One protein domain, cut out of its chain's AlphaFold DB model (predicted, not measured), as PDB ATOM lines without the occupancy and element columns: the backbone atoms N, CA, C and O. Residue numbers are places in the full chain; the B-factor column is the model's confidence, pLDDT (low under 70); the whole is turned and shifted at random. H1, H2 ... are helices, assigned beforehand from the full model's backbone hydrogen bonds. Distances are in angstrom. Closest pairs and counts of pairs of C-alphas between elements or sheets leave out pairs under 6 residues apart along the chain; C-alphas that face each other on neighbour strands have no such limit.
ATOM      1  N   ASP A   2      48.824  56.237 -20.453       42.88
ATOM      2  CA  ASP A   2      48.271  55.160 -19.636       42.88
ATOM      3  C   ASP A   2      46.824  55.487 -19.278       42.88
ATOM      4  O   ASP A   2      46.540  56.444 -18.561       42.88
ATOM      5  N   THR A   3      45.889  54.709 -19.813       57.72
ATOM      6  CA  THR A   3      44.474  54.779 -19.443       57.72
ATOM      7  C   THR A   3      44.238  53.917 -18.207       57.72
ATOM      8  O   THR A   3      43.679  52.823 -18.299       57.72
ATOM      9  N   SER A   4      44.682  54.385 -17.041       59.19
ATOM     10  CA  SER A   4      44.257  53.824 -15.758       59.19
ATOM     11  C   SER A   4      42.850  54.338 -15.443       59.19
ATOM     12  O   SER A   4      42.642  55.403 -14.867       59.19
ATOM     13  N   ILE A   5      41.848  53.580 -15.882       61.72
ATOM     14  CA  ILE A   5      40.460  53.777 -15.462       61.72
ATOM     15  C   ILE A   5      40.417  53.475 -13.960       61.72
ATOM     16  O   ILE A   5      40.641  52.334 -13.557       61.72
ATOM     17  N   SER A   6      40.196  54.497 -13.131       66.81
ATOM     18  CA  SER A   6      40.180  54.343 -11.674       66.81
ATOM     19  C   SER A   6      39.039  53.421 -11.241       66.81
ATOM     20  O   SER A   6      37.945  53.455 -11.809       66.81
ATOM     21  N   GLU A   7      39.271  52.590 -10.225       64.06
ATOM     22  CA  GLU A   7      38.292  51.604  -9.739       64.06
ATOM     23  C   GLU A   7      36.947  52.246  -9.346       64.06
ATOM     24  O   GLU A   7      35.882  51.658  -9.557       64.06
ATOM     25  N   ASP A   8      36.976  53.508  -8.911       64.25
ATOM     26  CA  ASP A   8      35.792  54.317  -8.610       64.25
ATOM     27  C   ASP A   8      34.909  54.584  -9.838       64.25
ATOM     28  O   ASP A   8      33.676  54.582  -9.741       64.25
ATOM     29  N   THR A   9      35.503  54.756 -11.024       68.88
ATOM     30  CA  THR A   9      34.737  54.947 -12.270       68.88
ATOM     31  C   THR A   9      34.067  53.652 -12.724       68.88
ATOM     32  O   THR A   9      32.915  53.673 -13.164       68.88
ATOM     33  N   MET A  10      34.723  52.505 -12.522       65.88
ATOM     34  CA  MET A  10      34.149  51.181 -12.788       65.88
ATOM     35  C   MET A  10      32.999  50.860 -11.820       65.88
ATOM     36  O   MET A  10      31.968  50.328 -12.236       65.88
ATOM     37  N   ALA A  11      33.132  51.225 -10.541       67.12
ATOM     38  CA  ALA A  11      32.076  51.061  -9.542       67.12
ATOM     39  C   ALA A  11      30.865  51.978  -9.809       67.12
ATOM     40  O   ALA A  11      29.717  51.544  -9.688       67.12
ATOM     41  N   SER A  12      31.106  53.220 -10.236       70.00
ATOM     42  CA  SER A  12      30.048  54.163 -10.622       70.00
ATOM     43  C   SER A  12      29.287  53.698 -11.873       70.00
ATOM     44  O   SER A  12      28.053  53.739 -11.919       70.00
ATOM     45  N   LEU A  13      29.996  53.142 -12.863       63.59
ATOM     46  CA  LEU A  13      29.376  52.573 -14.062       63.59
ATOM     47  C   LEU A  13      28.537  51.318 -13.749       63.59
ATOM     48  O   LEU A  13      27.470  51.119 -14.326       63.59
ATOM     49  N   LYS A  14      28.977  50.479 -12.802       66.75
ATOM     50  CA  LYS A  14      28.190  49.322 -12.338       66.75
ATOM     51  C   LYS A  14      26.897  49.753 -11.644       66.75
ATOM     52  O   LYS A  14      25.831  49.305 -12.054       66.75
ATOM     53  N   ARG A  15      26.963  50.692 -10.690       65.50
ATOM     54  CA  ARG A  15      25.763  51.194  -9.991       65.50
ATOM     55  C   ARG A  15      24.770  51.858 -10.943       65.50
ATOM     56  O   ARG A  15      23.569  51.646 -10.829       65.50
ATOM     57  N   THR A  16      25.250  52.647 -11.903       62.47
ATOM     58  CA  THR A  16      24.366  53.294 -12.890       62.47
ATOM     59  C   THR A  16      23.681  52.284 -13.809       62.47
ATOM     60  O   THR A  16      22.495  52.440 -14.100       62.47
ATOM     61  N   ASN A  17      24.374  51.216 -14.212       60.44
ATOM     62  CA  ASN A  17      23.768  50.131 -14.984       60.44
ATOM     63  C   ASN A  17      22.772  49.302 -14.158       60.44
ATOM     64  O   ASN A  17      21.699  48.981 -14.665       60.44
ATOM     65  N   GLU A  18      23.064  49.018 -12.888       60.06
ATOM     66  CA  GLU A  18      22.140  48.323 -11.977       60.06
ATOM     67  C   GLU A  18      20.856  49.129 -11.742       60.06
ATOM     68  O   GLU A  18      19.759  48.592 -11.874       60.06
ATOM     69  N   ILE A  19      20.969  50.440 -11.505       60.31
ATOM     70  CA  ILE A  19      19.809  51.334 -11.351       60.31
ATOM     71  C   ILE A  19      18.987  51.397 -12.647       60.31
ATOM     72  O   ILE A  19      17.756  51.443 -12.606       60.31
ATOM     73  N   ARG A  20      19.645  51.380 -13.813       58.44
ATOM     74  CA  ARG A  20      18.965  51.384 -15.116       58.44
ATOM     75  C   ARG A  20      18.183  50.095 -15.358       58.44
ATOM     76  O   ARG A  20      17.058  50.167 -15.840       58.44
ATOM     77  N   MET A  21      18.756  48.946 -15.002       58.47
ATOM     78  CA  MET A  21      18.081  47.651 -15.113       58.47
ATOM     79  C   MET A  21      16.942  47.516 -14.093       58.47
ATOM     80  O   MET A  21      15.870  47.033 -14.444       58.47
ATOM     81  N   ALA A  22      17.125  48.014 -12.865       58.16
ATOM     82  CA  ALA A  22      16.088  48.005 -11.832       58.16
ATOM     83  C   ALA A  22      14.874  48.873 -12.211       58.16
ATOM     84  O   ALA A  22      13.741  48.482 -11.954       58.16
ATOM     85  N   LYS A  23      15.083  50.005 -12.898       58.91
ATOM     86  CA  LYS A  23      13.988  50.839 -13.434       58.91
ATOM     87  C   LYS A  23      13.249  50.224 -14.628       58.91
ATOM     88  O   LYS A  23      12.194  50.726 -14.994       58.91
ATOM     89  N   MET A  24      13.788  49.178 -15.253       58.34
ATOM     90  CA  MET A  24      13.126  48.467 -16.354       58.34
ATOM     91  C   MET A  24      12.270  47.290 -15.878       58.34
ATOM     92  O   MET A  24      11.480  46.764 -16.662       58.34
ATOM     93  N   TYR A  25      12.418  46.867 -14.620       59.53
ATOM     94  CA  TYR A  25      11.639  45.779 -14.047       59.53
ATOM     95  C   TYR A  25      10.430  46.345 -13.306       59.53
ATOM     96  O   TYR A  25      10.452  46.535 -12.093       59.53
ATOM     97  N   ASP A  26       9.372  46.639 -14.053       70.06
ATOM     98  CA  ASP A  26       8.064  46.869 -13.454       70.06
ATOM     99  C   ASP A  26       7.399  45.495 -13.231       70.06
ATOM    100  O   ASP A  26       7.096  44.794 -14.204       70.06
ATOM    101  N   PRO A  27       7.201  45.062 -11.970       67.31
ATOM    102  CA  PRO A  27       6.622  43.757 -11.655       67.31
ATOM    103  C   PRO A  27       5.181  43.602 -12.163       67.31
ATOM    104  O   PRO A  27       4.684  42.479 -12.224       67.31
ATOM    105  N   ASN A  28       4.521  44.697 -12.561       72.12
ATOM    106  CA  ASN A  28       3.192  44.665 -13.164       72.12
ATOM    107  C   ASN A  28       3.213  44.291 -14.654       72.12
ATOM    108  O   ASN A  28       2.155  44.030 -15.232       72.12
ATOM    109  N   PHE A  29       4.387  44.242 -15.293       69.31
ATOM    110  CA  PHE A  29       4.491  43.830 -16.688       69.31
ATOM    111  C   PHE A  29       4.611  42.309 -16.829       69.31
ATOM    112  O   PHE A  29       5.385  41.660 -16.119       69.31
ATOM    113  N   PRO A  30       3.892  41.711 -17.796       74.75
ATOM    114  CA  PRO A  30       3.992  40.287 -18.056       74.75
ATOM    115  C   PRO A  30       5.406  39.934 -18.534       74.75
ATOM    116  O   PRO A  30       5.832  40.304 -19.625       74.75
ATOM    117  N   GLN A  31       6.119  39.157 -17.717       76.38
ATOM    118  CA  GLN A  31       7.465  38.648 -18.028       76.38
ATOM    119  C   GLN A  31       7.440  37.470 -19.007       76.38
ATOM    120  O   GLN A  31       8.467  37.080 -19.563       76.38
ATOM    121  N   PHE A  32       6.256  36.905 -19.236       79.69
ATOM    122  CA  PHE A  32       6.061  35.757 -20.101       79.69
ATOM    123  C   PHE A  32       5.372  36.173 -21.394       79.69
ATOM    124  O   PHE A  32       4.266  36.707 -21.399       79.69
ATOM    125  N   VAL A  33       6.027  35.865 -22.510       82.38
ATOM    126  CA  VAL A  33       5.488  36.045 -23.857       82.38
ATOM    127  C   VAL A  33       5.260  34.665 -24.459       82.38
ATOM    128  O   VAL A  33       6.170  33.833 -24.485       82.38
ATOM    129  N   CYS A  34       4.053  34.401 -24.964       91.62
ATOM    130  CA  CYS A  34       3.761  33.112 -25.585       91.62
ATOM    131  C   CYS A  34       4.623  32.893 -26.844       91.62
ATOM    132  O   CYS A  34       5.076  33.839 -27.499       91.62
ATOM    133  N   ALA A  35       4.826  31.630 -27.231       90.75
ATOM    134  CA  ALA A  35       5.680  31.294 -28.372       90.75
ATOM    135  C   ALA A  35       5.223  31.954 -29.691       90.75
ATOM    136  O   ALA A  35       6.063  32.301 -30.523       90.75
ATOM    137  N   GLY A  36       3.912  32.157 -29.879       93.56
ATOM    138  CA  GLY A  36       3.353  32.844 -31.048       93.56
ATOM    139  C   GLY A  36       3.732  34.326 -31.096       93.56
ATOM    140  O   GLY A  36       4.287  34.791 -32.091       93.56
ATOM    141  N   CYS A  37       3.527  35.046 -29.992       88.25
ATOM    142  CA  CYS A  37       3.916  36.450 -29.870       88.25
ATOM    143  C   CYS A  37       5.433  36.624 -30.021       88.25
ATOM    144  O   CYS A  37       5.874  37.491 -30.773       88.25
ATOM    145  N   ARG A  38       6.241  35.743 -29.417       90.06
ATOM    146  CA  ARG A  38       7.705  35.774 -29.573       90.06
ATOM    147  C   ARG A  38       8.132  35.618 -31.035       90.06
ATOM    148  O   ARG A  38       9.020  36.334 -31.493       90.06
ATOM    149  N   LYS A  39       7.501  34.710 -31.789       91.62
ATOM    150  CA  LYS A  39       7.765  34.550 -33.231       91.62
ATOM    151  C   LYS A  39       7.441  35.825 -34.010       91.62
ATOM    152  O   LYS A  39       8.247  36.229 -34.846       91.62
ATOM    153  N   MET A  40       6.314  36.472 -33.712       93.12
ATOM    154  CA  MET A  40       5.920  37.715 -34.379       93.12
ATOM    155  C   MET A  40       6.856  38.879 -34.069       93.12
ATOM    156  O   MET A  40       7.294  39.562 -34.991       93.12
ATOM    157  N   VAL A  41       7.238  39.056 -32.803       92.00
ATOM    158  CA  VAL A  41       8.222  40.074 -32.405       92.00
ATOM    159  C   VAL A  41       9.554  39.837 -33.115       92.00
ATOM    160  O   VAL A  41      10.124  40.765 -33.682       92.00
ATOM    161  N   ASN A  42      10.020  38.587 -33.180       90.56
ATOM    162  CA  ASN A  42      11.249  38.248 -33.898       90.56
ATOM    163  C   ASN A  42      11.165  38.559 -35.397       90.56
ATOM    164  O   ASN A  42      12.143  39.023 -35.987       90.56
ATOM    165  N   LEU A  43      10.020  38.292 -36.029       93.31
ATOM    166  CA  LEU A  43       9.811  38.606 -37.439       93.31
ATOM    167  C   LEU A  43       9.847  40.119 -37.674       93.31
ATOM    168  O   LEU A  43      10.558  40.580 -38.566       93.31
ATOM    169  N   LEU A  44       9.136  40.881 -36.842       94.56
ATOM    170  CA  LEU A  44       9.097  42.337 -36.924       94.56
ATOM    171  C   LEU A  44      10.479  42.950 -36.678       94.56
ATOM    172  O   LEU A  44      10.904  43.841 -37.408       94.56
ATOM    173  N   HIS A  45      11.224  42.419 -35.712       92.44
ATOM    174  CA  HIS A  45      12.589  42.847 -35.439       92.44
ATOM    175  C   HIS A  45      13.503  42.640 -36.654       92.44
ATOM    176  O   HIS A  45      14.185  43.568 -37.087       92.44
ATOM    177  N   LYS A  46      13.464  41.451 -37.271       92.50
ATOM    178  CA  LYS A  46      14.225  41.166 -38.500       92.50
ATOM    179  C   LYS A  46      13.807  42.070 -39.659       92.50
ATOM    180  O   LYS A  46      14.660  42.503 -40.432       92.50
ATOM    181  N   PHE A  47      12.513  42.352 -39.796       92.25
ATOM    182  CA  PHE A  47      12.011  43.277 -40.807       92.25
ATOM    183  C   PHE A  47      12.562  44.693 -40.595       92.25
ATOM    184  O   PHE A  47      13.083  45.288 -41.536       92.25
ATOM    185  N   ASN A  48      12.546  45.191 -39.358       90.88
ATOM    186  CA  ASN A  48      13.069  46.514 -39.019       90.88
ATOM    187  C   ASN A  48      14.574  46.627 -39.281       90.88
ATOM    188  O   ASN A  48      14.999  47.584 -39.924       90.88
ATOM    189  N   GLN A  49      15.366  45.622 -38.892       93.69
ATOM    190  CA  GLN A  49      16.801  45.591 -39.203       93.69
ATOM    191  C   GLN A  49      17.059  45.682 -40.714       93.69
ATOM    192  O   GLN A  49      17.912  46.447 -41.167       93.69
ATOM    193  N   ARG A  50      16.298  44.923 -41.515       92.94
ATOM    194  CA  ARG A  50      16.406  44.965 -42.980       92.94
ATOM    195  C   ARG A  50      16.005  46.327 -43.532       92.94
ATOM    196  O   ARG A  50      16.717  46.856 -44.377       92.94
ATOM    197  N   ARG A  51      14.917  46.914 -43.030       94.12
ATOM    198  CA  ARG A  51      14.454  48.253 -43.417       94.12
ATOM    199  C   ARG A  51      15.527  49.308 -43.152       94.12
ATOM    200  O   ARG A  51      15.827  50.103 -44.034       94.12
ATOM    201  N   GLU A  52      16.131  49.302 -41.968       92.44
ATOM    202  CA  GLU A  52      17.201  50.239 -41.610       92.44
ATOM    203  C   GLU A  52      18.451  50.054 -42.466       92.44
ATOM    204  O   GLU A  52      19.081  51.033 -42.866       92.44
ATOM    205  N   HIS A  53      18.813  48.805 -42.762       92.81
ATOM    206  CA  HIS A  53      19.916  48.501 -43.663       92.81
ATOM    207  C   HIS A  53      19.641  49.034 -45.075       92.81
ATOM    208  O   HIS A  53      20.456  49.773 -45.621       92.81
ATOM    209  N   SER A  54      18.464  48.752 -45.639       91.00
ATOM    210  CA  SER A  54      18.046  49.289 -46.939       91.00
ATOM    211  C   SER A  54      18.025  50.817 -46.948       91.00
ATOM    212  O   SER A  54      18.531  51.429 -47.884       91.00
ATOM    213  N   ALA A  55      17.513  51.448 -45.891       89.94
ATOM    214  CA  ALA A  55      17.501  52.901 -45.771       89.94
ATOM    215  C   ALA A  55      18.919  53.491 -45.713       89.94
ATOM    216  O   ALA A  55      19.152  54.561 -46.270       89.94
ATOM    217  N   ARG A  56      19.868  52.819 -45.048       91.88
ATOM    218  CA  ARG A  56      21.284  53.219 -45.040       91.88
ATOM    219  C   ARG A  56      21.915  53.100 -46.424       91.88
ATOM    220  O   ARG A  56      22.579  54.037 -46.852       91.88
ATOM    221  N   LEU A  57      21.665  51.998 -47.130       90.12
ATOM    222  CA  LEU A  57      22.163  51.798 -48.493       90.12
ATOM    223  C   LEU A  57      21.645  52.871 -49.451       90.12
ATOM    224  O   LEU A  57      22.428  53.468 -50.178       90.12
ATOM    225  N   ILE A  58      20.342  53.153 -49.415       88.19
ATOM    226  CA  ILE A  58      19.723  54.194 -50.244       88.19
ATOM    227  C   ILE A  58      20.337  55.560 -49.931       88.19
ATOM    228  O   ILE A  58      20.719  56.281 -50.847       88.19
ATOM    229  N   ARG A  59      20.472  55.910 -48.645       87.88
ATOM    230  CA  ARG A  59      21.083  57.181 -48.232       87.88
ATOM    231  C   ARG A  59      22.527  57.310 -48.713       87.88
ATOM    232  O   ARG A  59      22.892  58.366 -49.210       87.88
ATOM    233  N   SER A  60      23.324  56.247 -48.603       89.50
ATOM    234  CA  SER A  60      24.699  56.225 -49.115       89.50
ATOM    235  C   SER A  60      24.735  56.361 -50.637       89.50
ATOM    236  O   SER A  60      25.484  57.185 -51.151       89.50
ATOM    237  N   TYR A  61      23.883  55.632 -51.359       87.38
ATOM    238  CA  TYR A  61      23.799  55.725 -52.815       87.38
ATOM    239  C   TYR A  61      23.476  57.148 -53.285       87.38
ATOM    240  O   TYR A  61      24.162  57.672 -54.159       87.38
ATOM    241  N   VAL A  62      22.498  57.803 -52.652       86.94
ATOM    242  CA  VAL A  62      22.153  59.205 -52.940       86.94
ATOM    243  C   VAL A  62      23.301  60.151 -52.580       86.94
ATOM    244  O   VAL A  62      23.626  61.042 -53.361       86.94
ATOM    245  N   ALA A  63      23.974  59.938 -51.445       85.94
ATOM    246  CA  ALA A  63      25.125  60.749 -51.041       85.94
ATOM    247  C   ALA A  63      26.311  60.652 -52.021       85.94
ATOM    248  O   ALA A  63      27.060  61.614 -52.169       85.94
ATOM    249  N   HIS A  64      26.464  59.527 -52.722       87.81
ATOM    250  CA  HIS A  64      27.475  59.337 -53.768       87.81
ATOM    251  C   HIS A  64      27.028  59.824 -55.160       87.81
ATOM    252  O   HIS A  64      27.666  59.495 -56.157       87.81
ATOM    253  N   GLY A  65      25.945  60.605 -55.246       85.94
ATOM    254  CA  GLY A  65      25.440  61.161 -56.506       85.94
ATOM    255  C   GLY A  65      24.538  60.211 -57.298       85.94
ATOM    256  O   GLY A  65      24.215  60.488 -58.452       85.94
ATOM    257  N   GLY A  66      24.115  59.095 -56.701       84.06
ATOM    258  CA  GLY A  66      23.104  58.220 -57.279       84.06
ATOM    259  C   GLY A  66      21.722  58.879 -57.275       84.06
ATOM    260  O   GLY A  66      21.285  59.419 -56.261       84.06
ATOM    261  N   SER A  67      21.003  58.818 -58.396       79.62
ATOM    262  CA  SER A  67      19.622  59.313 -58.460       79.62
ATOM    263  C   SER A  67      18.664  58.320 -57.801       79.62
ATOM    264  O   SER A  67      18.715  57.121 -58.081       79.62
ATOM    265  N   TYR A  68      17.778  58.799 -56.925       75.25
ATOM    266  CA  TYR A  68      16.744  57.946 -56.341       75.25
ATOM    267  C   TYR A  68      15.853  57.385 -57.463       75.25
ATOM    268  O   TYR A  68      15.446  58.150 -58.337       75.25
ATOM    269  N   PRO A  69      15.540  56.075 -57.478       68.50
ATOM    270  CA  PRO A  69      14.727  55.506 -58.543       68.50
ATOM    271  C   PRO A  69      13.355  56.181 -58.565       68.50
ATOM    272  O   PRO A  69      12.580  56.076 -57.613       68.50
ATOM    273  N   GLU A  70      13.062  56.883 -59.659       74.38
ATOM    274  CA  GLU A  70      11.746  57.467 -59.883       74.38
ATOM    275  C   GLU A  70      10.691  56.358 -59.924       74.38
ATOM    276  O   GLU A  70      10.929  55.271 -60.458       74.38
ATOM    277  N   ALA A  71       9.502  56.637 -59.384       68.06
ATOM    278  CA  ALA A  71       8.422  55.655 -59.269       68.06
ATOM    279  C   ALA A  71       8.094  54.960 -60.605       68.06
ATOM    280  O   ALA A  71       7.796  53.769 -60.626       68.06
ATOM    281  N   LYS A  72       8.249  55.672 -61.728       63.56
ATOM    282  CA  LYS A  72       8.021  55.156 -63.086       63.56
ATOM    283  C   LYS A  72       8.994  54.031 -63.478       63.56
ATOM    284  O   LYS A  72       8.592  53.057 -64.104       63.56
ATOM    285  N   LEU A  73      10.251  54.115 -63.038       59.81
ATOM    286  CA  LEU A  73      11.311  53.134 -63.324       59.81
ATOM    287  C   LEU A  73      11.126  51.823 -62.537       59.81
ATOM    288  O   LEU A  73      11.613  50.764 -62.937       59.81
ATOM    289  N   LEU A  74      10.413  51.886 -61.407       59.78
ATOM    290  CA  LEU A  74      10.049  50.727 -60.589       59.78
ATOM    291  C   LEU A  74       8.949  49.884 -61.240       59.78
ATOM    292  O   LEU A  74       8.990  48.657 -61.140       59.78
ATOM    293  N   GLU A  75       7.995  50.529 -61.910       62.78
ATOM    294  CA  GLU A  75       6.889  49.859 -62.597       62.78
ATOM    295  C   GLU A  75       7.370  49.163 -63.879       62.78
ATOM    296  O   GLU A  75       7.030  48.002 -64.111       62.78
ATOM    297  N   GLU A  76       8.245  49.811 -64.649       58.34
ATOM    298  CA  GLU A  76       8.811  49.265 -65.890       58.34
ATOM    299  C   GLU A  76       9.698  48.032 -65.622       58.34
ATOM    300  O   GLU A  76       9.489  46.958 -66.188       58.34
ATOM    301  N   LYS A  77      10.583  48.092 -64.613       58.25
ATOM    302  CA  LYS A  77      11.404  46.930 -64.210       58.25
ATOM    303  C   LYS A  77      10.623  45.776 -63.579       58.25
ATOM    304  O   LYS A  77      11.174  44.677 -63.465       58.25
ATOM    305  N   GLN A  78       9.398  45.993 -63.097       58.16
ATOM    306  CA  GLN A  78       8.540  44.899 -62.627       58.16
ATOM    307  C   GLN A  78       7.840  44.180 -63.783       58.16
ATOM    308  O   GLN A  78       7.598  42.978 -63.672       58.16
TER     309      GLN A  78
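What this domain is: This is residues 2 to 78 of the 176 residues of an uncharacterized protein of Culex quinquefasciatus (UniProt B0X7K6). An open, flat arch of three separate helices: H1 and the long H2 are its two legs, joined by the unnamed stretch 23 to 34, and past H2 the backbone folds back to the short H3. No helix packs on another. The printed part has 77 residues, with H1, H2 and H3 in that order, no named strand, and is all helix. It is extended, with a radius of gyration of the C-alphas of 22.7 A and spans of 61 by 48 by 16 A.

Where its parts are: H1, residues 7 to 22, begins at C-alpha 7 (38.292, 51.604, -9.739) and is 22.6 A long. H2, residues 35 to 63, measures 41.9 A. H3, residues 71 to 78, measures 11.3 A and ends at C-alpha 78 (8.540, 44.899, -62.627).

How they stand to each other: H1, H2 and H3 are apart from each other, with no C-alpha of one within 8 A of another. In H1, H2 and H3 every O i to N i+4 pair is within hydrogen-bond range.

The domain as a whole: The C-alphas farthest apart, of Asp 8 and Glu 76, are 63.5 A apart. The printed part has no cut. H1 to H2 is a long link, H2 to H3 a short one. Mean pLDDT is 63 in H1, 91 in H2 and 61 in H3.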